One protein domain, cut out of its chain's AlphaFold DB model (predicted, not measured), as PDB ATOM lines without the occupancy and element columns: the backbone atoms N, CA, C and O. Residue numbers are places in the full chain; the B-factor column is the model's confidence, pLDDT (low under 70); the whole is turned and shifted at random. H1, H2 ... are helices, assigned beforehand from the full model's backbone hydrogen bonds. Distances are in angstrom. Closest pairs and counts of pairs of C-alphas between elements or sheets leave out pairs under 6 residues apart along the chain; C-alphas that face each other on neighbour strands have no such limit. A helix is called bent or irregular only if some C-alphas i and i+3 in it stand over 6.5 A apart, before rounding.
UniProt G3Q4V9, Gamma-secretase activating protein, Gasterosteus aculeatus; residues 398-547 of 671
ATOM      1  N   SER A 398     128.611 135.701  90.329       77.25
ATOM      2  CA  SER A 398     127.621 136.792  90.361       77.25
ATOM      3  C   SER A 398     126.952 136.993  91.721       77.25
ATOM      4  O   SER A 398     126.569 138.110  92.065       77.25
ATOM      5  N   HIS A 399     126.833 135.943  92.542       81.19
ATOM      6  CA  HIS A 399     126.194 136.044  93.856       81.19
ATOM      7  C   HIS A 399     126.991 136.921  94.839       81.19
ATOM      8  O   HIS A 399     126.418 137.414  95.809       81.19
ATOM      9  N   ILE A 400     128.280 137.173  94.571       84.50
ATOM     10  CA  ILE A 400     129.121 138.084  95.364       84.50
ATOM     11  C   ILE A 400     128.649 139.540  95.224       84.50
ATOM     12  O   ILE A 400     128.883 140.340  96.128       84.50
ATOM     13  N   GLN A 401     127.948 139.897  94.140       84.31
ATOM     14  CA  GLN A 401     127.592 141.285  93.827       84.31
ATOM     15  C   GLN A 401     126.856 141.984  94.980       84.31
ATOM     16  O   GLN A 401     127.176 143.123  95.312       84.31
ATOM     17  N   ALA A 402     125.896 141.311  95.619       83.31
ATOM     18  CA  ALA A 402     125.130 141.895  96.721       83.31
ATOM     19  C   ALA A 402     126.009 142.177  97.951       83.31
ATOM     20  O   ALA A 402     125.913 143.244  98.558       83.31
ATOM     21  N   ASP A 403     126.901 141.241  98.287       83.75
ATOM     22  CA  ASP A 403     127.871 141.410  99.371       83.75
ATOM     23  C   ASP A 403     128.884 142.515  99.043       83.75
ATOM     24  O   ASP A 403     129.274 143.281  99.922       83.75
ATOM     25  N   TRP A 404     129.273 142.636  97.773       85.00
ATOM     26  CA  TRP A 404     130.179 143.674  97.304       85.00
ATOM     27  C   TRP A 404     129.561 145.073  97.395       85.00
ATOM     28  O   TRP A 404     130.189 145.978  97.942       85.00
ATOM     29  N   GLU A 405     128.321 145.262  96.933       84.19
ATOM     30  CA  GLU A 405     127.629 146.552  97.073       84.19
ATOM     31  C   GLU A 405     127.415 146.924  98.544       84.19
ATOM     32  O   GLU A 405     127.621 148.075  98.940       84.19
ATOM     33  N   LYS A 406     127.092 145.935  99.387       83.94
ATOM     34  CA  LYS A 406     127.014 146.133 100.834       83.94
ATOM     35  C   LYS A 406     128.357 146.601 101.399       83.94
ATOM     36  O   LYS A 406     128.398 147.598 102.118       83.94
ATOM     37  N   LEU A 407     129.454 145.948 101.026       79.19
ATOM     38  CA  LEU A 407     130.795 146.271 101.514       79.19
ATOM     39  C   LEU A 407     131.282 147.652 101.042       79.19
ATOM     40  O   LEU A 407     131.952 148.343 101.804       79.19
ATOM     41  N   LYS A 408     130.892 148.111  99.842       75.25
ATOM     42  CA  LYS A 408     131.133 149.501  99.405       75.25
ATOM     43  C   LYS A 408     130.384 150.526 100.258       75.25
ATOM     44  O   LYS A 408     130.885 151.628 100.467       75.25
ATOM     45  N   SER A 409     129.181 150.185 100.717       70.56
ATOM     46  CA  SER A 409     128.349 151.078 101.532       70.56
ATOM     47  C   SER A 409     128.767 151.123 103.012       70.56
ATOM     48  O   SER A 409     128.521 152.118 103.701       70.56
ATOM     49  N   GLU A 410     129.433 150.077 103.514       65.88
ATOM     50  CA  GLU A 410     129.847 149.958 104.913       65.88
ATOM     51  C   GLU A 410     131.075 150.832 105.239       65.88
ATOM     52  O   GLU A 410     132.216 150.544 104.883       65.88
ATOM     53  N   ARG A 411     130.846 151.912 105.999       56.28
ATOM     54  CA  ARG A 411     131.892 152.882 106.385       56.28
ATOM     55  C   ARG A 411     132.757 152.463 107.583       56.28
ATOM     56  O   ARG A 411     133.793 153.083 107.813       56.28
ATOM     57  N   ARG A 412     132.360 151.459 108.377       52.09
ATOM     58  CA  ARG A 412     133.046 151.102 109.638       52.09
ATOM     59  C   ARG A 412     133.970 149.886 109.481       52.09
ATOM     60  O   ARG A 412     133.582 148.920 108.830       52.09
ATOM     61  N   PRO A 413     135.168 149.889 110.096       51.03
ATOM     62  CA  PRO A 413     136.029 148.714 110.131       51.03
ATOM     63  C   PRO A 413     135.402 147.635 111.025       51.03
ATOM     64  O   PRO A 413     135.266 147.812 112.232       51.03
ATOM     65  N   SER A 414     134.979 146.527 110.419       58.59
ATOM     66  CA  SER A 414     134.501 145.326 111.109       58.59
ATOM     67  C   SER A 414     135.603 144.259 111.131       58.59
ATOM     68  O   SER A 414     136.510 144.286 110.300       58.59
ATOM     69  N   GLY A 415     135.522 143.273 112.033       59.00
ATOM     70  CA  GLY A 415     136.473 142.145 112.049       59.00
ATOM     71  C   GLY A 415     136.522 141.363 110.726       59.00
ATOM     72  O   GLY A 415     137.555 140.799 110.377       59.00
ATOM     73  N   HIS A 416     135.439 141.406 109.940       60.50
ATOM     74  CA  HIS A 416     135.378 140.847 108.589       60.50
ATOM     75  C   HIS A 416     136.357 141.542 107.624       60.50
ATOM     76  O   HIS A 416     137.001 140.876 106.819       60.50
ATOM     77  N   ARG A 417     136.546 142.860 107.769       66.06
ATOM     78  CA  ARG A 417     137.422 143.673 106.913       66.06
ATOM     79  C   ARG A 417     138.913 143.353 107.109       66.06
ATOM     80  O   ARG A 417     139.675 143.365 106.143       66.06
ATOM     81  N   ASN A 418     139.314 142.985 108.326       69.81
ATOM     82  CA  ASN A 418     140.696 142.585 108.617       69.81
ATOM     83  C   ASN A 418     141.042 141.228 107.979       69.81
ATOM     84  O   ASN A 418     142.105 141.085 107.378       69.81
ATOM     85  N   ASN A 419     140.120 140.258 108.030       79.31
ATOM     86  CA  ASN A 419     140.307 138.962 107.368       79.31
ATOM     87  C   ASN A 419     140.383 139.105 105.841       79.31
ATOM     88  O   ASN A 419     141.248 138.491 105.213       79.31
ATOM     89  N   THR A 420     139.529 139.946 105.242       82.12
ATOM     90  CA  THR A 420     139.591 140.204 103.796       82.12
ATOM     91  C   THR A 420     140.935 140.799 103.386       82.12
ATOM     92  O   THR A 420     141.488 140.405 102.364       82.12
ATOM     93  N   GLU A 421     141.509 141.692 104.196       84.94
ATOM     94  CA  GLU A 421     142.805 142.303 103.899       84.94
ATOM     95  C   GLU A 421     143.955 141.284 103.966       84.94
ATOM     96  O   GLU A 421     144.824 141.269 103.092       84.94
ATOM     97  N   GLU A 422     143.949 140.394 104.964       86.94
ATOM     98  CA  GLU A 422     144.945 139.322 105.077       86.94
ATOM     99  C   GLU A 422     144.870 138.349 103.890       86.94
ATOM    100  O   GLU A 422     145.895 137.987 103.307       86.94
ATOM    101  N   ASN A 423     143.658 137.962 103.484       89.19
ATOM    102  CA  ASN A 423     143.444 137.120 102.306       89.19
ATOM    103  C   ASN A 423     143.990 137.772 101.037       89.19
ATOM    104  O   ASN A 423     144.662 137.116 100.240       89.19
ATOM    105  N   THR A 424     143.746 139.070 100.866       89.81
ATOM    106  CA  THR A 424     144.267 139.823  99.727       89.81
ATOM    107  C   THR A 424     145.787 139.860  99.725       89.81
ATOM    108  O   THR A 424     146.388 139.635  98.678       89.81
ATOM    109  N   LYS A 425     146.429 140.065 100.883       90.62
ATOM    110  CA  LYS A 425     147.895 140.004 100.997       90.62
ATOM    111  C   LYS A 425     148.434 138.641 100.553       90.62
ATOM    112  O   LYS A 425     149.395 138.602  99.791       90.62
ATOM    113  N   LYS A 426     147.784 137.537 100.946       90.62
ATOM    114  CA  LYS A 426     148.165 136.176 100.512       90.62
ATOM    115  C   LYS A 426     148.070 136.015  98.994       90.62
ATOM    116  O   LYS A 426     149.029 135.557  98.378       90.62
ATOM    117  N   VAL A 427     146.957 136.436  98.389       88.75
ATOM    118  CA  VAL A 427     146.765 136.374  96.929       88.75
ATOM    119  C   VAL A 427     147.817 137.201  96.196       88.75
ATOM    120  O   VAL A 427     148.475 136.679  95.301       88.75
ATOM    121  N   LEU A 428     148.017 138.461  96.590       88.81
ATOM    122  CA  LEU A 428     148.990 139.343  95.939       88.81
ATOM    123  C   LEU A 428     150.421 138.812  96.083       88.81
ATOM    124  O   LEU A 428     151.150 138.794  95.100       88.81
ATOM    125  N   SER A 429     150.786 138.268  97.250       88.75
ATOM    126  CA  SER A 429     152.103 137.644  97.442       88.75
ATOM    127  C   SER A 429     152.325 136.425  96.536       88.75
ATOM    128  O   SER A 429     153.436 136.199  96.053       88.75
ATOM    129  N   MET A 430     151.266 135.653  96.261       86.25
ATOM    130  CA  MET A 430     151.325 134.528  95.328       86.25
ATOM    131  C   MET A 430     151.519 135.014  93.887       86.25
ATOM    132  O   MET A 430     152.380 134.494  93.184       86.25
ATOM    133  N   VAL A 431     150.775 136.045  93.469       84.38
ATOM    134  CA  VAL A 431     150.929 136.664  92.141       84.38
ATOM    135  C   VAL A 431     152.341 137.231  91.962       84.38
ATOM    136  O   VAL A 431     152.976 136.969  90.947       84.38
ATOM    137  N   ASP A 432     152.876 137.932  92.965       82.19
ATOM    138  CA  ASP A 432     154.242 138.466  92.929       82.19
ATOM    139  C   ASP A 432     155.297 137.360  92.779       82.19
ATOM    140  O   ASP A 432     156.275 137.535  92.054       82.19
ATOM    141  N   THR A 433     155.077 136.203  93.414       81.19
ATOM    142  CA  THR A 433     155.965 135.035  93.292       81.19
ATOM    143  C   THR A 433     155.962 134.465  91.870       81.19
ATOM    144  O   THR A 433     156.996 134.012  91.387       81.19
ATOM    145  N   TRP A 434     154.820 134.490  91.180       73.44
ATOM    146  CA  TRP A 434     154.706 134.024  89.792       73.44
ATOM    147  C   TRP A 434     155.203 135.060  88.766       73.44
ATOM    148  O   TRP A 434     155.578 134.696  87.655       73.44
ATOM    149  N   CYS A 435     155.283 136.337  89.152       63.38
ATOM    150  CA  CYS A 435     155.555 137.483  88.276       63.38
ATOM    151  C   CYS A 435     157.031 137.953  88.281       63.38
ATOM    152  O   CYS A 435     157.331 139.107  87.968       63.38
ATOM    153  N   LEU A 436     157.981 137.085  88.646       56.12
ATOM    154  CA  LEU A 436     159.387 137.475  88.835       56.12
ATOM    155  C   LEU A 436     160.090 137.979  87.555       56.12
ATOM    156  O   LEU A 436     161.003 138.795  87.673       56.12
ATOM    157  N   ASP A 437     159.643 137.590  86.352       49.81
ATOM    158  CA  ASP A 437     160.454 137.785  85.137       49.81
ATOM    159  C   ASP A 437     159.988 138.871  84.145       49.81
ATOM    160  O   ASP A 437     160.786 139.271  83.295       49.81
ATOM    161  N   LYS A 438     158.750 139.397  84.196       55.94
ATOM    162  CA  LYS A 438     158.274 140.390  83.196       55.94
ATOM    163  C   LYS A 438     157.201 141.344  83.739       55.94
ATOM    164  O   LYS A 438     156.018 141.088  83.590       55.94
ATOM    165  N   LYS A 439     157.593 142.498  84.292       65.38
ATOM    166  CA  LYS A 439     156.660 143.594  84.648       65.38
ATOM    167  C   LYS A 439     156.518 144.599  83.499       65.38
ATOM    168  O   LYS A 439     156.991 145.728  83.600       65.38
ATOM    169  N   LEU A 440     155.927 144.174  82.378       71.44
ATOM    170  CA  LEU A 440     155.759 145.041  81.198       71.44
ATOM    171  C   LEU A 440     154.616 146.050  81.367       71.44
ATOM    172  O   LEU A 440     154.740 147.196  80.937       71.44
ATOM    173  N   VAL A 441     153.517 145.632  81.999       72.69
ATOM    174  CA  VAL A 441     152.340 146.476  82.249       72.69
ATOM    175  C   VAL A 441     152.382 146.975  83.701       72.69
ATOM    176  O   VAL A 441     152.651 146.175  84.601       72.69
ATOM    177  N   PRO A 442     152.110 148.266  83.976       75.12
ATOM    178  CA  PRO A 442     152.183 148.847  85.320       75.12
ATOM    179  C   PRO A 442     150.956 148.481  86.177       75.12
ATOM    180  O   PRO A 442     150.198 149.340  86.619       75.12
ATOM    181  N   LEU A 443     150.746 147.184  86.400       76.94
ATOM    182  CA  LEU A 443     149.743 146.641  87.319       76.94
ATOM    183  C   LEU A 443     150.391 146.303  88.664       76.94
ATOM    184  O   LEU A 443     151.607 146.148  88.762       76.94
ATOM    185  N   PHE A 444     149.568 146.182  89.705       75.94
ATOM    186  CA  PHE A 444     149.950 145.819  91.076       75.94
ATOM    187  C   PHE A 444     150.840 146.837  91.814       75.94
ATOM    188  O   PHE A 444     151.193 146.615  92.968       75.94
ATOM    189  N   GLN A 445     151.152 147.982  91.199       72.94
ATOM    190  CA  GLN A 445     151.985 149.036  91.800       72.94
ATOM    191  C   GLN A 445     151.213 149.955  92.757       72.94
ATOM    192  O   GLN A 445     151.817 150.658  93.559       72.94
ATOM    193  N   GLU A 446     149.883 149.976  92.664       74.81
ATOM    194  CA  GLU A 446     149.044 150.978  93.326       74.81
ATOM    195  C   GLU A 446     148.201 150.375  94.453       74.81
ATOM    196  O   GLU A 446     147.770 149.218  94.380       74.81
ATOM    197  N   GLU A 447     147.911 151.175  95.484       71.56
ATOM    198  CA  GLU A 447     146.998 150.835  96.580       71.56
ATOM    199  C   GLU A 447     145.519 151.030  96.198       71.56
ATOM    200  O   GLU A 447     144.797 151.852  96.749       71.56
ATOM    201  N   ASP A 448     145.032 150.247  95.233       82.31
ATOM    202  CA  ASP A 448     143.601 150.161  94.928       82.31
ATOM    203  C   ASP A 448     142.848 149.413  96.046       82.31
ATOM    204  O   ASP A 448     142.811 148.178  96.080       82.31
ATOM    205  N   HIS A 449     142.279 150.161  96.998       82.25
ATOM    206  CA  HIS A 449     141.525 149.599  98.123       82.25
ATOM    207  C   HIS A 449     140.240 148.880  97.689       82.25
ATOM    208  O   HIS A 449     139.849 147.909  98.337       82.25
ATOM    209  N   GLN A 450     139.585 149.324  96.609       84.06
ATOM    210  CA  GLN A 450     138.339 148.710  96.147       84.06
ATOM    211  C   GLN A 450     138.612 147.326  95.559       84.06
ATOM    212  O   GLN A 450     137.996 146.347  95.981       84.06
ATOM    213  N   GLN A 451     139.588 147.215  94.653       89.06
ATOM    214  CA  GLN A 451     139.967 145.916  94.093       89.06
ATOM    215  C   GLN A 451     140.561 144.993  95.160       89.06
ATOM    216  O   GLN A 451     140.216 143.814  95.211       89.06
ATOM    217  N   ARG A 452     141.370 145.523  96.090       89.31
ATOM    218  CA  ARG A 452     141.882 144.740  97.229       89.31
ATOM    219  C   ARG A 452     140.766 144.169  98.101       89.31
ATOM    220  O   ARG A 452     140.875 143.021  98.522       89.31
ATOM    221  N   ALA A 453     139.706 144.925  98.367       88.50
ATOM    222  CA  ALA A 453     138.569 144.427  99.136       88.50
ATOM    223  C   ALA A 453     137.799 143.331  98.376       88.50
ATOM    224  O   ALA A 453     137.466 142.300  98.961       88.50
ATOM    225  N   LEU A 454     137.580 143.510  97.068       89.81
ATOM    226  CA  LEU A 454     136.900 142.522  96.224       89.81
ATOM    227  C   LEU A 454     137.685 141.203  96.109       89.81
ATOM    228  O   LEU A 454     137.087 140.127  96.176       89.81
ATOM    229  N   ILE A 455     139.018 141.264  96.002       91.31
ATOM    230  CA  ILE A 455     139.897 140.079  96.022       91.31
ATOM    231  C   ILE A 455     139.682 139.282  97.317       91.31
ATOM    232  O   ILE A 455     139.420 138.078  97.270       91.31
ATOM    233  N   GLY A 456     139.741 139.956  98.468       90.12
ATOM    234  CA  GLY A 456     139.585 139.328  99.779       90.12
ATOM    235  C   GLY A 456     138.200 138.713  99.976       90.12
ATOM    236  O   GLY A 456     138.089 137.578 100.444       90.12
ATOM    237  N   LEU A 457     137.151 139.421  99.546       90.56
ATOM    238  CA  LEU A 457     135.770 138.941  99.590       90.56
ATOM    239  C   LEU A 457     135.567 137.698  98.710       90.56
ATOM    240  O   LEU A 457     134.917 136.741  99.130       90.56
ATOM    241  N   THR A 458     136.158 137.685  97.511       90.50
ATOM    242  CA  THR A 458     136.088 136.540  96.588       90.50
ATOM    243  C   THR A 458     136.719 135.297  97.211       90.50
ATOM    244  O   THR A 458     136.140 134.211  97.153       90.50
ATOM    245  N   VAL A 459     137.871 135.460  97.868       90.44
ATOM    246  CA  VAL A 459     138.532 134.385  98.619       90.44
ATOM    247  C   VAL A 459     137.639 133.879  99.755       90.44
ATOM    248  O   VAL A 459     137.446 132.673  99.893       90.44
ATOM    249  N   ASP A 460     137.048 134.770 100.550       90.50
ATOM    250  CA  ASP A 460     136.197 134.371 101.674       90.50
ATOM    251  C   ASP A 460     134.962 133.581 101.233       90.50
ATOM    252  O   ASP A 460     134.693 132.502 101.770       90.50
ATOM    253  N   LYS A 461     134.245 134.072 100.220       89.75
ATOM    254  CA  LYS A 461     133.017 133.438  99.724       89.75
ATOM    255  C   LYS A 461     133.296 132.108  99.030       89.75
ATOM    256  O   LYS A 461     132.580 131.131  99.266       89.75
ATOM    257  N   LEU A 462     134.381 132.017  98.259       88.38
ATOM    258  CA  LEU A 462     134.781 130.757  97.639       88.38
ATOM    259  C   LEU A 462     135.241 129.731  98.684       88.38
ATOM    260  O   LEU A 462     134.889 128.552  98.601       88.38
ATOM    261  N   ARG A 463     135.981 130.169  99.709       89.31
ATOM    262  CA  ARG A 463     136.392 129.317 100.832       89.31
ATOM    263  C   ARG A 463     135.184 128.782 101.591       89.31
ATOM    264  O   ARG A 463     135.155 127.598 101.933       89.31
ATOM    265  N   GLU A 464     134.196 129.625 101.865       88.50
ATOM    266  CA  GLU A 464     132.952 129.218 102.513       88.50
ATOM    267  C   GLU A 464     132.210 128.160 101.683       88.50
ATOM    268  O   GLU A 464     131.846 127.106 102.209       88.50
ATOM    269  N   HIS A 465     132.079 128.384 100.374       87.38
ATOM    270  CA  HIS A 465     131.455 127.437  99.449       87.38
ATOM    271  C   HIS A 465     132.159 126.076  99.436       87.38
ATOM    272  O   HIS A 465     131.532 125.033  99.623       87.38
ATOM    273  N   LEU A 466     133.486 126.062  99.285       83.50
ATOM    274  CA  LEU A 466     134.252 124.815  99.247       83.50
ATOM    275  C   LEU A 466     134.227 124.062 100.579       83.50
ATOM    276  O   LEU A 466     134.169 122.835 100.571       83.50
ATOM    277  N   ASN A 467     134.215 124.757 101.718       84.81
ATOM    278  CA  ASN A 467     134.072 124.098 103.019       84.81
ATOM    279  C   ASN A 467     132.693 123.447 103.193       84.81
ATOM    280  O   ASN A 467     132.610 122.373 103.787       84.81
ATOM    281  N   ARG A 468     131.630 124.059 102.656       83.88
ATOM    282  CA  ARG A 468     130.273 123.491 102.684       83.88
ATOM    283  C   ARG A 468     130.155 122.247 101.797       83.88
ATOM    284  O   ARG A 468     129.597 121.245 102.229       83.88
ATOM    285  N   HIS A 469     130.708 122.289 100.582       77.00
ATOM    286  CA  HIS A 469     130.533 121.219  99.589       77.00
ATOM    287  C   HIS A 469     131.622 120.127  99.617       77.00
ATOM    288  O   HIS A 469     131.385 119.017  99.134       77.00
ATOM    289  N   LEU A 470     132.817 120.406 100.159       76.62
ATOM    290  CA  LEU A 470     133.979 119.500 100.164       76.62
ATOM    291  C   LEU A 470     134.736 119.487 101.516       76.62
ATOM    292  O   LEU A 470     135.957 119.670 101.540       76.62
ATOM    293  N   PRO A 471     134.083 119.186 102.655       73.19
ATOM    294  CA  PRO A 471     134.722 119.278 103.976       73.19
ATOM    295  C   PRO A 471     135.902 118.304 104.170       73.19
ATOM    296  O   PRO A 471     136.816 118.583 104.946       73.19
ATOM    297  N   ARG A 472     135.941 117.180 103.433       71.81
ATOM    298  CA  ARG A 472     137.029 116.183 103.497       71.81
ATOM    299  C   ARG A 472     138.343 116.616 102.835       71.81
ATOM    300  O   ARG A 472     139.360 115.981 103.090       71.81
ATOM    301  N   LEU A 473     138.349 117.670 102.010       73.31
ATOM    302  CA  LEU A 473     139.581 118.170 101.381       73.31
ATOM    303  C   LEU A 473     140.555 118.743 102.431       73.31
ATOM    304  O   LEU A 473     141.767 118.722 102.233       73.31
ATOM    305  N   GLY A 474     140.030 119.181 103.579       76.81
ATOM    306  CA  GLY A 474     140.799 119.745 104.681       76.81
ATOM    307  C   GLY A 474     141.020 121.249 104.518       76.81
ATOM    308  O   GLY A 474     141.324 121.745 103.433       76.81
ATOM    309  N   LYS A 475     140.901 121.989 105.627       84.50
ATOM    310  CA  LYS A 475     140.918 123.463 105.631       84.50
ATOM    311  C   LYS A 475     142.177 124.058 104.986       84.50
ATOM    312  O   LYS A 475     142.064 125.022 104.243       84.50
ATOM    313  N   LYS A 476     143.355 123.460 105.213       84.00
ATOM    314  CA  LYS A 476     144.631 123.927 104.633       84.00
ATOM    315  C   LYS A 476     144.680 123.782 103.108       84.00
ATOM    316  O   LYS A 476     145.113 124.703 102.426       84.00
ATOM    317  N   LYS A 477     144.217 122.645 102.571       82.25
ATOM    318  CA  LYS A 477     144.155 122.422 101.117       82.25
ATOM    319  C   LYS A 477     143.127 123.344 100.463       82.25
ATOM    320  O   LYS A 477     143.407 123.890  99.404       82.25
ATOM    321  N   ILE A 478     141.970 123.547 101.104       83.88
ATOM    322  CA  ILE A 478     140.951 124.495 100.626       83.88
ATOM    323  C   ILE A 478     141.521 125.914 100.584       83.88
ATOM    324  O   ILE A 478     141.393 126.576  99.563       83.88
ATOM    325  N   ASP A 479     142.177 126.365 101.656       86.56
ATOM    326  CA  ASP A 479     142.746 127.715 101.723       86.56
ATOM    327  C   ASP A 479     143.778 127.962 100.614       86.56
ATOM    328  O   ASP A 479     143.671 128.938  99.875       86.56
ATOM    329  N   SER A 480     144.704 127.018 100.410       86.25
ATOM    330  CA  SER A 480     145.673 127.084  99.311       86.25
ATOM    331  C   SER A 480     144.998 127.083  97.935       86.25
ATOM    332  O   SER A 480     145.364 127.885  97.080       86.25
ATOM    333  N   LEU A 481     143.989 126.233  97.720       84.88
ATOM    334  CA  LEU A 481     143.289 126.137  96.439       84.88
ATOM    335  C   LEU A 481     142.553 127.435  96.090       84.88
ATOM    336  O   LEU A 481     142.603 127.871  94.944       84.88
ATOM    337  N   VAL A 482     141.894 128.065  97.065       87.56
ATOM    338  CA  VAL A 482     141.167 129.325  96.861       87.56
ATOM    339  C   VAL A 482     142.124 130.469  96.544       87.56
ATOM    340  O   VAL A 482     141.884 131.213  95.596       87.56
ATOM    341  N   VAL A 483     143.215 130.596  97.306       88.94
ATOM    342  CA  VAL A 483     144.230 131.633  97.068       88.94
ATOM    343  C   VAL A 483     144.854 131.458  95.683       88.94
ATOM    344  O   VAL A 483     144.920 132.421  94.925       88.94
ATOM    345  N   ASN A 484     145.230 130.228  95.318       86.19
ATOM    346  CA  ASN A 484     145.803 129.919  94.008       86.19
ATOM    347  C   ASN A 484     144.817 130.184  92.864       86.19
ATOM    348  O   ASN A 484     145.219 130.683  91.817       86.19
ATOM    349  N   TYR A 485     143.533 129.878  93.060       86.00
ATOM    350  CA  TYR A 485     142.495 130.140  92.066       86.00
ATOM    351  C   TYR A 485     142.342 131.642  91.802       86.00
ATOM    352  O   TYR A 485     142.413 132.072  90.654       86.00
ATOM    353  N   VAL A 486     142.203 132.459  92.854       88.94
ATOM    354  CA  VAL A 486     142.062 133.917  92.698       88.94
ATOM    355  C   VAL A 486     143.349 134.553  92.166       88.94
ATOM    356  O   VAL A 486     143.278 135.431  91.311       88.94
ATOM    357  N   ALA A 487     144.521 134.072  92.588       88.62
ATOM    358  CA  ALA A 487     145.796 134.499  92.015       88.62
ATOM    359  C   ALA A 487     145.864 134.199  90.509       88.62
ATOM    360  O   ALA A 487     146.241 135.071  89.730       88.62
ATOM    361  N   LYS A 488     145.423 133.008  90.076       85.94
ATOM    362  CA  LYS A 488     145.415 132.637  88.656       85.94
ATOM    363  C   LYS A 488     144.447 133.494  87.839       85.94
ATOM    364  O   LYS A 488     144.793 133.857  86.721       85.94
ATOM    365  N   LEU A 489     143.286 133.874  88.384       88.19
ATOM    366  CA  LEU A 489     142.366 134.814  87.722       88.19
ATOM    367  C   LEU A 489     143.048 136.161  87.424       88.19
ATOM    368  O   LEU A 489     142.986 136.652  86.299       88.19
ATOM    369  N   LEU A 490     143.724 136.740  88.424       89.56
ATOM    370  CA  LEU A 490     144.438 138.014  88.273       89.56
ATOM    371  C   LEU A 490     145.606 137.896  87.288       89.56
ATOM    372  O   LEU A 490     145.835 138.799  86.482       89.56
ATOM    373  N   GLU A 491     146.307 136.767  87.332       86.31
ATOM    374  CA  GLU A 491     147.432 136.474  86.453       86.31
ATOM    375  C   GLU A 491     147.009 136.353  84.985       86.31
ATOM    376  O   GLU A 491     147.668 136.902  84.107       86.31
ATOM    377  N   LEU A 492     145.874 135.709  84.703       86.19
ATOM    378  CA  LEU A 492     145.339 135.605  83.342       86.19
ATOM    379  C   LEU A 492     144.996 136.979  82.762       86.19
ATOM    380  O   LEU A 492     145.278 137.250  81.596       86.19
ATOM    381  N   ILE A 493     144.443 137.878  83.580       89.44
ATOM    382  CA  ILE A 493     144.156 139.254  83.160       89.44
ATOM    383  C   ILE A 493     145.457 140.009  82.862       89.44
ATOM    384  O   ILE A 493     145.538 140.710  81.852       89.44
ATOM    385  N   ARG A 494     146.497 139.828  83.687       87.38
ATOM    386  CA  ARG A 494     147.836 140.380  83.430       87.38
ATOM    387  C   ARG A 494     148.419 139.840  82.118       87.38
ATOM    388  O   ARG A 494     148.844 140.639  81.289       87.38
ATOM    389  N   HIS A 495     148.391 138.524  81.901       85.31
ATOM    390  CA  HIS A 495     148.890 137.872  80.683       85.31
ATOM    391  C   HIS A 495     148.184 138.357  79.416       85.31
ATOM    392  O   HIS A 495     148.844 138.632  78.410       85.31
ATOM    393  N   MET A 496     146.857 138.503  79.466       88.50
ATOM    394  CA  MET A 496     146.087 139.070  78.359       88.50
ATOM    395  C   MET A 496     146.589 140.473  78.014       88.50
ATOM    396  O   MET A 496     146.907 140.747  76.859       88.50
ATOM    397  N   LEU A 497     146.739 141.341  79.019       89.25
ATOM    398  CA  LEU A 497     147.224 142.703  78.807       89.25
ATOM    399  C   LEU A 497     148.668 142.755  78.309       89.25
ATOM    400  O   LEU A 497     148.965 143.548  77.423       89.25
ATOM    401  N   GLU A 498     149.559 141.912  78.823       88.25
ATOM    402  CA  GLU A 498     150.954 141.854  78.373       88.25
ATOM    403  C   GLU A 498     151.092 141.400  76.927       88.25
ATOM    404  O   GLU A 498     151.896 141.961  76.182       88.25
ATOM    405  N   SER A 499     150.280 140.429  76.517       86.44
ATOM    406  CA  SER A 499     150.253 139.947  75.137       86.44
ATOM    407  C   SER A 499     149.824 141.063  74.184       86.44
ATOM    408  O   SER A 499     150.472 141.299  73.164       86.44
ATOM    409  N   VAL A 500     148.793 141.826  74.556       87.62
ATOM    410  CA  VAL A 500     148.332 142.999  73.794       87.62
ATOM    411  C   VAL A 500     149.409 144.087  73.770       87.62
ATOM    412  O   VAL A 500     149.686 144.677  72.724       87.62
ATOM    413  N   TRP A 501     150.057 144.331  74.912       88.38
ATOM    414  CA  TRP A 501     151.116 145.328  75.056       88.38
ATOM    415  C   TRP A 501     152.305 145.033  74.135       88.38
ATOM    416  O   TRP A 501     152.837 145.939  73.488       88.38
ATOM    417  N   GLN A 502     152.688 143.756  74.031       88.31
ATOM    418  CA  GLN A 502     153.735 143.277  73.129       88.31
ATOM    419  C   GLN A 502     153.300 143.342  71.662       88.31
ATOM    420  O   GLN A 502     154.047 143.871  70.836       88.31
ATOM    421  N   LYS A 503     152.084 142.878  71.340       86.56
ATOM    422  CA  LYS A 503     151.515 142.903  69.981       86.56
ATOM    423  C   LYS A 503     151.519 144.313  69.391       86.56
ATOM    424  O   LYS A 503     151.917 144.507  68.245       86.56
ATOM    425  N   HIS A 504     151.150 145.303  70.199       86.75
ATOM    426  CA  HIS A 504     151.094 146.709  69.797       86.75
ATOM    427  C   HIS A 504     152.386 147.502  70.069       86.75
ATOM    428  O   HIS A 504     152.439 148.690  69.752       86.75
ATOM    429  N   LYS A 505     153.435 146.864  70.614       84.75
ATOM    430  CA  LYS A 505     154.748 147.468  70.924       84.75
ATOM    431  C   LYS A 505     154.638 148.766  71.735       84.75
ATOM    432  O   LYS A 505     155.296 149.764  71.434       84.75
ATOM    433  N   LEU A 506     153.794 148.756  72.762       83.12
ATOM    434  CA  LEU A 506     153.578 149.925  73.606       83.12
ATOM    435  C   LEU A 506     154.814 150.224  74.473       83.12
ATOM    436  O   LEU A 506     155.351 149.355  75.160       83.12
ATOM    437  N   GLY A 507     155.273 151.477  74.439       75.44
ATOM    438  CA  GLY A 507     156.413 151.946  75.229       75.44
ATOM    439  C   GLY A 507     156.013 152.540  76.589       75.44
ATOM    440  O   GLY A 507     154.838 152.798  76.843       75.44
ATOM    441  N   PRO A 508     156.987 152.878  77.453       69.94
ATOM    442  CA  PRO A 508     156.724 153.481  78.767       69.94
ATOM    443  C   PRO A 508     156.089 154.886  78.694       69.94
ATOM    444  O   PRO A 508     155.537 155.372  79.676       69.94
ATOM    445  N   ARG A 509     156.127 155.544  77.525       66.50
ATOM    446  CA  ARG A 509     155.531 156.877  77.299       66.50
ATOM    447  C   ARG A 509     153.998 156.884  77.285       66.50
ATOM    448  O   ARG A 509     153.415 157.959  77.375       66.50
ATOM    449  N   VAL A 510     153.363 155.713  77.223       67.50
ATOM    450  CA  VAL A 510     151.897 155.552  77.239       67.50
ATOM    451  C   VAL A 510     151.260 156.120  78.515       67.50
ATOM    452  O   VAL A 510     150.104 156.530  78.503       67.50
ATOM    453  N   LEU A 511     152.027 156.223  79.605       70.94
ATOM    454  CA  LEU A 511     151.558 156.794  80.869       70.94
ATOM    455  C   LEU A 511     151.517 158.331  80.895       70.94
ATOM    456  O   LEU A 511     150.916 158.896  81.801       70.94
ATOM    457  N   CYS A 512     152.137 159.021  79.932       75.75
ATOM    458  CA  CYS A 512     152.178 160.483  79.921       75.75
ATOM    459  C   CYS A 512     150.882 161.061  79.349       75.75
ATOM    460  O   CYS A 512     150.601 160.863  78.173       75.75
ATOM    461  N   LEU A 513     150.134 161.848  80.122       78.38
ATOM    462  CA  LEU A 513     148.828 162.389  79.709       78.38
ATOM    463  C   LEU A 513     148.884 163.514  78.657       78.38
ATOM    464  O   LEU A 513     147.852 163.897  78.118       78.38
ATOM    465  N   LYS A 514     150.073 164.034  78.327       73.44
ATOM    466  CA  LYS A 514     150.244 165.199  77.434       73.44
ATOM    467  C   LYS A 514     150.039 164.904  75.944       73.44
ATOM    468  O   LYS A 514     149.940 165.835  75.153       73.44
ATOM    469  N   GLN A 515     150.053 163.636  75.540       75.88
ATOM    470  CA  GLN A 515     149.952 163.237  74.133       75.88
ATOM    471  C   GLN A 515     148.566 162.655  73.827       75.88
ATOM    472  O   GLN A 515     147.900 162.104  74.704       75.88
ATOM    473  N   GLN A 516     148.138 162.769  72.570       81.06
ATOM    474  CA  GLN A 516     146.924 162.109  72.094       81.06
ATOM    475  C   GLN A 516     147.187 160.618  71.853       81.06
ATOM    476  O   GLN A 516     148.305 160.227  71.504       81.06
ATOM    477  N   GLY A 517     146.157 159.792  72.045       81.00
ATOM    478  CA  GLY A 517     146.259 158.348  71.899       81.00
ATOM    479  C   GLY A 517     146.563 157.900  70.470       81.00
ATOM    480  O   GLY A 517     145.978 158.397  69.507       81.00
ATOM    481  N   THR A 518     147.475 156.937  70.326       86.38
ATOM    482  CA  THR A 518     147.770 156.305  69.029       86.38
ATOM    483  C   THR A 518     146.709 155.248  68.670       86.38
ATOM    484  O   THR A 518     146.019 154.752  69.560       86.38
ATOM    485  N   PRO A 519     146.578 154.820  67.396       86.44
ATOM    486  CA  PRO A 519     145.667 153.727  67.022       86.44
ATOM    487  C   PRO A 519     145.949 152.410  67.771       86.44
ATOM    488  O   PRO A 519     145.042 151.634  68.076       86.44
ATOM    489  N   ALA A 520     147.220 152.177  68.107       87.19
ATOM    490  CA  ALA A 520     147.653 151.069  68.947       87.19
ATOM    491  C   ALA A 520     147.103 151.195  70.378       87.19
ATOM    492  O   ALA A 520     146.539 150.240  70.903       87.19
ATOM    493  N   GLU A 521     147.193 152.384  70.982       88.56
ATOM    494  CA  GLU A 521     146.614 152.664  72.304       88.56
ATOM    495  C   GLU A 521     145.084 152.541  72.303       88.56
ATOM    496  O   GLU A 521     144.525 152.014  73.257       88.56
ATOM    497  N   TRP A 522     144.416 152.928  71.212       89.06
ATOM    498  CA  TRP A 522     142.976 152.713  71.024       89.06
ATOM    499  C   TRP A 522     142.594 151.229  71.028       89.06
ATOM    500  O   TRP A 522     141.603 150.847  71.648       89.06
ATOM    501  N   SER A 523     143.392 150.383  70.372       88.94
ATOM    502  CA  SER A 523     143.162 148.931  70.340       88.94
ATOM    503  C   SER A 523     143.276 148.329  71.745       88.94
ATOM    504  O   SER A 523     142.409 147.567  72.174       88.94
ATOM    505  N   VAL A 524     144.299 148.744  72.503       90.44
ATOM    506  CA  VAL A 524     144.502 148.315  73.896       90.44
ATOM    507  C   VAL A 524     143.396 148.843  74.807       90.44
ATOM    508  O   VAL A 524     142.865 148.085  75.615       90.44
ATOM    509  N   PHE A 525     143.002 150.108  74.650       90.81
ATOM    510  CA  PHE A 525     141.905 150.721  75.397       90.81
ATOM    511  C   PHE A 525     140.597 149.951  75.213       90.81
ATOM    512  O   PHE A 525     139.946 149.597  76.194       90.81
ATOM    513  N   HIS A 526     140.231 149.645  73.967       89.12
ATOM    514  CA  HIS A 526     139.029 148.872  73.681       89.12
ATOM    515  C   HIS A 526     139.095 147.459  74.263       89.12
ATOM    516  O   HIS A 526     138.116 147.001  74.849       89.12
ATOM    517  N   PHE A 527     140.239 146.782  74.151       90.94
ATOM    518  CA  PHE A 527     140.402 145.443  74.713       90.94
ATOM    519  C   PHE A 527     140.320 145.453  76.247       90.94
ATOM    520  O   PHE A 527     139.643 144.614  76.842       90.94
ATOM    521  N   MET A 528     140.921 146.452  76.905       92.44
ATOM    522  CA  MET A 528     140.750 146.666  78.344       92.44
ATOM    523  C   MET A 528     139.281 146.926  78.705       92.44
ATOM    524  O   MET A 528     138.758 146.369  79.665       92.44
ATOM    525  N   PHE A 529     138.570 147.732  77.921       90.38
ATOM    526  CA  PHE A 529     137.154 147.977  78.176       90.38
ATOM    527  C   PHE A 529     136.317 146.692  78.059       90.38
ATOM    528  O   PHE A 529     135.494 146.422  78.931       90.38
ATOM    529  N   ARG A 530     136.595 145.839  77.063       90.25
ATOM    530  CA  ARG A 530     135.957 144.518  76.920       90.25
ATOM    531  C   ARG A 530     136.237 143.602  78.114       90.25
ATOM    532  O   ARG A 530     135.313 142.973  78.622       90.25
ATOM    533  N   ILE A 531     137.473 143.564  78.623       91.62
ATOM    534  CA  ILE A 531     137.800 142.824  79.857       91.62
ATOM    535  C   ILE A 531     137.031 143.397  81.060       91.62
ATOM    536  O   ILE A 531     136.534 142.635  81.892       91.62
ATOM    537  N   LEU A 532     136.912 144.723  81.177       91.50
ATOM    538  CA  LEU A 532     136.152 145.359  82.255       91.50
ATOM    539  C   LEU A 532     134.666 144.975  82.206       91.50
ATOM    540  O   LEU A 532     134.082 144.663  83.241       91.50
ATOM    541  N   GLU A 533     134.053 144.975  81.024       89.06
ATOM    542  CA  GLU A 533     132.668 144.530  80.834       89.06
ATOM    543  C   GLU A 533     132.496 143.056  81.224       89.06
ATOM    544  O   GLU A 533     131.624 142.723  82.033       89.06
ATOM    545  N   ALA A 534     133.377 142.190  80.716       88.88
ATOM    546  CA  ALA A 534     133.374 140.760  80.997       88.88
ATOM    547  C   ALA A 534     133.514 140.472  82.503       88.88
ATOM    548  O   ALA A 534     132.739 139.706  83.076       88.88
ATOM    549  N   THR A 535     134.462 141.119  83.181       89.75
ATOM    550  CA  THR A 535     134.700 140.919  84.621       89.75
ATOM    551  C   THR A 535     133.587 141.500  85.489       89.75
ATOM    552  O   THR A 535     133.206 140.869  86.477       89.75
ATOM    553  N   ARG A 536     132.994 142.641  85.104       87.00
ATOM    554  CA  ARG A 536     131.822 143.211  85.790       87.00
ATOM    555  C   ARG A 536     130.609 142.290  85.735       87.00
ATOM    556  O   ARG A 536     129.941 142.152  86.753       87.00
ATOM    557  N   GLY A 537     130.356 141.632  84.600       83.38
ATOM    558  CA  GLY A 537     129.232 140.700  84.453       83.38
ATOM    559  C   GLY A 537     129.254 139.533  85.450       83.38
ATOM    560  O   GLY A 537     128.197 139.061  85.856       83.38
ATOM    561  N   LEU A 538     130.445 139.113  85.890       84.62
ATOM    562  CA  LEU A 538     130.643 138.010  86.839       84.62
ATOM    563  C   LEU A 538     131.129 138.460  88.226       84.62
ATOM    564  O   LEU A 538     131.428 137.610  89.061       84.62
ATOM    565  N   CYS A 539     131.241 139.768  88.485       87.81
ATOM    566  CA  CYS A 539     131.844 140.317  89.708       87.81
ATOM    567  C   CYS A 539     133.268 139.770  89.991       87.81
ATOM    568  O   CYS A 539     133.647 139.533  91.140       87.81
ATOM    569  N   LEU A 540     134.069 139.552  88.942       89.12
ATOM    570  CA  LEU A 540     135.453 139.080  89.065       89.12
ATOM    571  C   LEU A 540     136.396 140.226  89.480       89.12
ATOM    572  O   LEU A 540     136.252 141.342  88.974       89.12
ATOM    573  N   PRO A 541     137.378 139.978  90.370       91.12
ATOM    574  CA  PRO A 541     138.356 140.991  90.748       91.12
ATOM    575  C   PRO A 541     139.324 141.304  89.602       91.12
ATOM    576  O   PRO A 541     139.767 140.407  88.884       91.12
ATOM    577  N   LEU A 542     139.698 142.578  89.476       91.75
ATOM    578  CA  LEU A 542     140.718 143.049  88.541       91.75
ATOM    579  C   LEU A 542     142.057 143.277  89.266       91.75
ATOM    580  O   LEU A 542     142.071 143.586  90.463       91.75
ATOM    581  N   PRO A 543     143.195 143.186  88.554       90.44
ATOM    582  CA  PRO A 543     144.491 143.594  89.086       90.44
ATOM    583  C   PRO A 543     144.467 145.032  89.642       90.44
ATOM    584  O   PRO A 543     143.999 145.942  88.952       90.44
ATOM    585  N   PRO A 544     144.998 145.294  90.850       89.25
ATOM    586  CA  PRO A 544     145.182 146.660  91.337       89.25
ATOM    587  C   PRO A 544     145.944 147.529  90.324       89.25
ATOM    588  O   PRO A 544     146.948 147.093  89.763       89.25
ATOM    589  N   GLY A 545     145.470 148.752  90.074       86.56
ATOM    590  CA  GLY A 545     146.026 149.653  89.051       86.56
ATOM    591  C   GLY A 545     145.382 149.525  87.662       86.56
ATOM    592  O   GLY A 545     145.608 150.378  86.805       86.56
ATOM    593  N   TYR A 546     144.517 148.528  87.444       90.88
ATOM    594  CA  TYR A 546     143.785 148.361  86.184       90.88
ATOM    595  C   TYR A 546     142.914 149.579  85.842       90.88
ATOM    596  O   TYR A 546     142.986 150.099  84.729       90.88
ATOM    597  N   HIS A 547     142.124 150.072  86.804       89.88
ATOM    598  CA  HIS A 547     141.255 151.244  86.609       89.88
ATOM    599  C   HIS A 547     142.050 152.518  86.341       89.88
ATOM    600  O   HIS A 547     141.666 153.310  85.486       89.88
TER     601      HIS A 547
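This is residues 398 to 547 of the 671 residues of the protein "Gamma-secretase activating protein" of Gasterosteus aculeatus (UniProt G3Q4V9). H2, H3 and H4 cross one another as the core of an elongated, all-helix body, with H1 packed on H3. H4, the longest helix, runs away from this core along the long axis; H6 runs back the opposite way beside H4's last part, and the final residues, 538 to 547, turn in toward the middle. The printed part has 150 residues, with six named helices in order H1 to H6 and no named strand. It is compact, with a radius of gyration of the C-alphas of 17.0 A, and spans 52 by 34 by 24 A.

H1, residues 398 to 409, touches H3, residues 449 to 469, at a steep tilt of 45 degrees, opposite ways; the closest C-alphas, of Trp 404 and Leu 454, are 6.9 A apart. H2, residues 415 to 434, touches residues 452 to 460 of H3, about perpendicular at 84 degrees, closest at the C-alphas of Thr 420 and Gly 456, 4.1 A. H3 and H4, residues 475 to 503, form a helical hairpin, with the C-alphas of Val 459 and Val 482 closest at 6.0 A. Residues 483 to 491 of H4 touch H2, closest at the C-alphas of Val 427 and Ala 487, 5.3 A. Residues 524 to 528 of H6, residues 519 to 537, touch H4 at a shallow tilt of 25 degrees, opposite ways; the C-alphas of Val 500 and Val 524 are closest, 6.6 A. H5, residues 508 to 511, touches no helix. Every O i to N i+4 pair is within hydrogen-bond range in H3, H4 and H6, but 6 of 8 in H1 and 15 of 16 in H2; H5 is too short for one.

H1 starts at C-alpha 398 (127.621, 136.792, 90.361) and is only just irregular, C-alphas 399 and 402 being 6.6 A apart. H2 is 29.9 A long, H3 30.5 A, H4 42.0 A and H6 27.3 A, ending at C-alpha 537 (129.232, 140.700, 84.453).

The C-alphas farthest apart, of Arg 472 and Lys 514, are 57.1 A apart. The printed part has no cut; the link from H2 to H3 is long, and residues 409 to 415 stand free. Residues 410 to 418, 435 to 439 and 508 to 510 have pLDDT under 70.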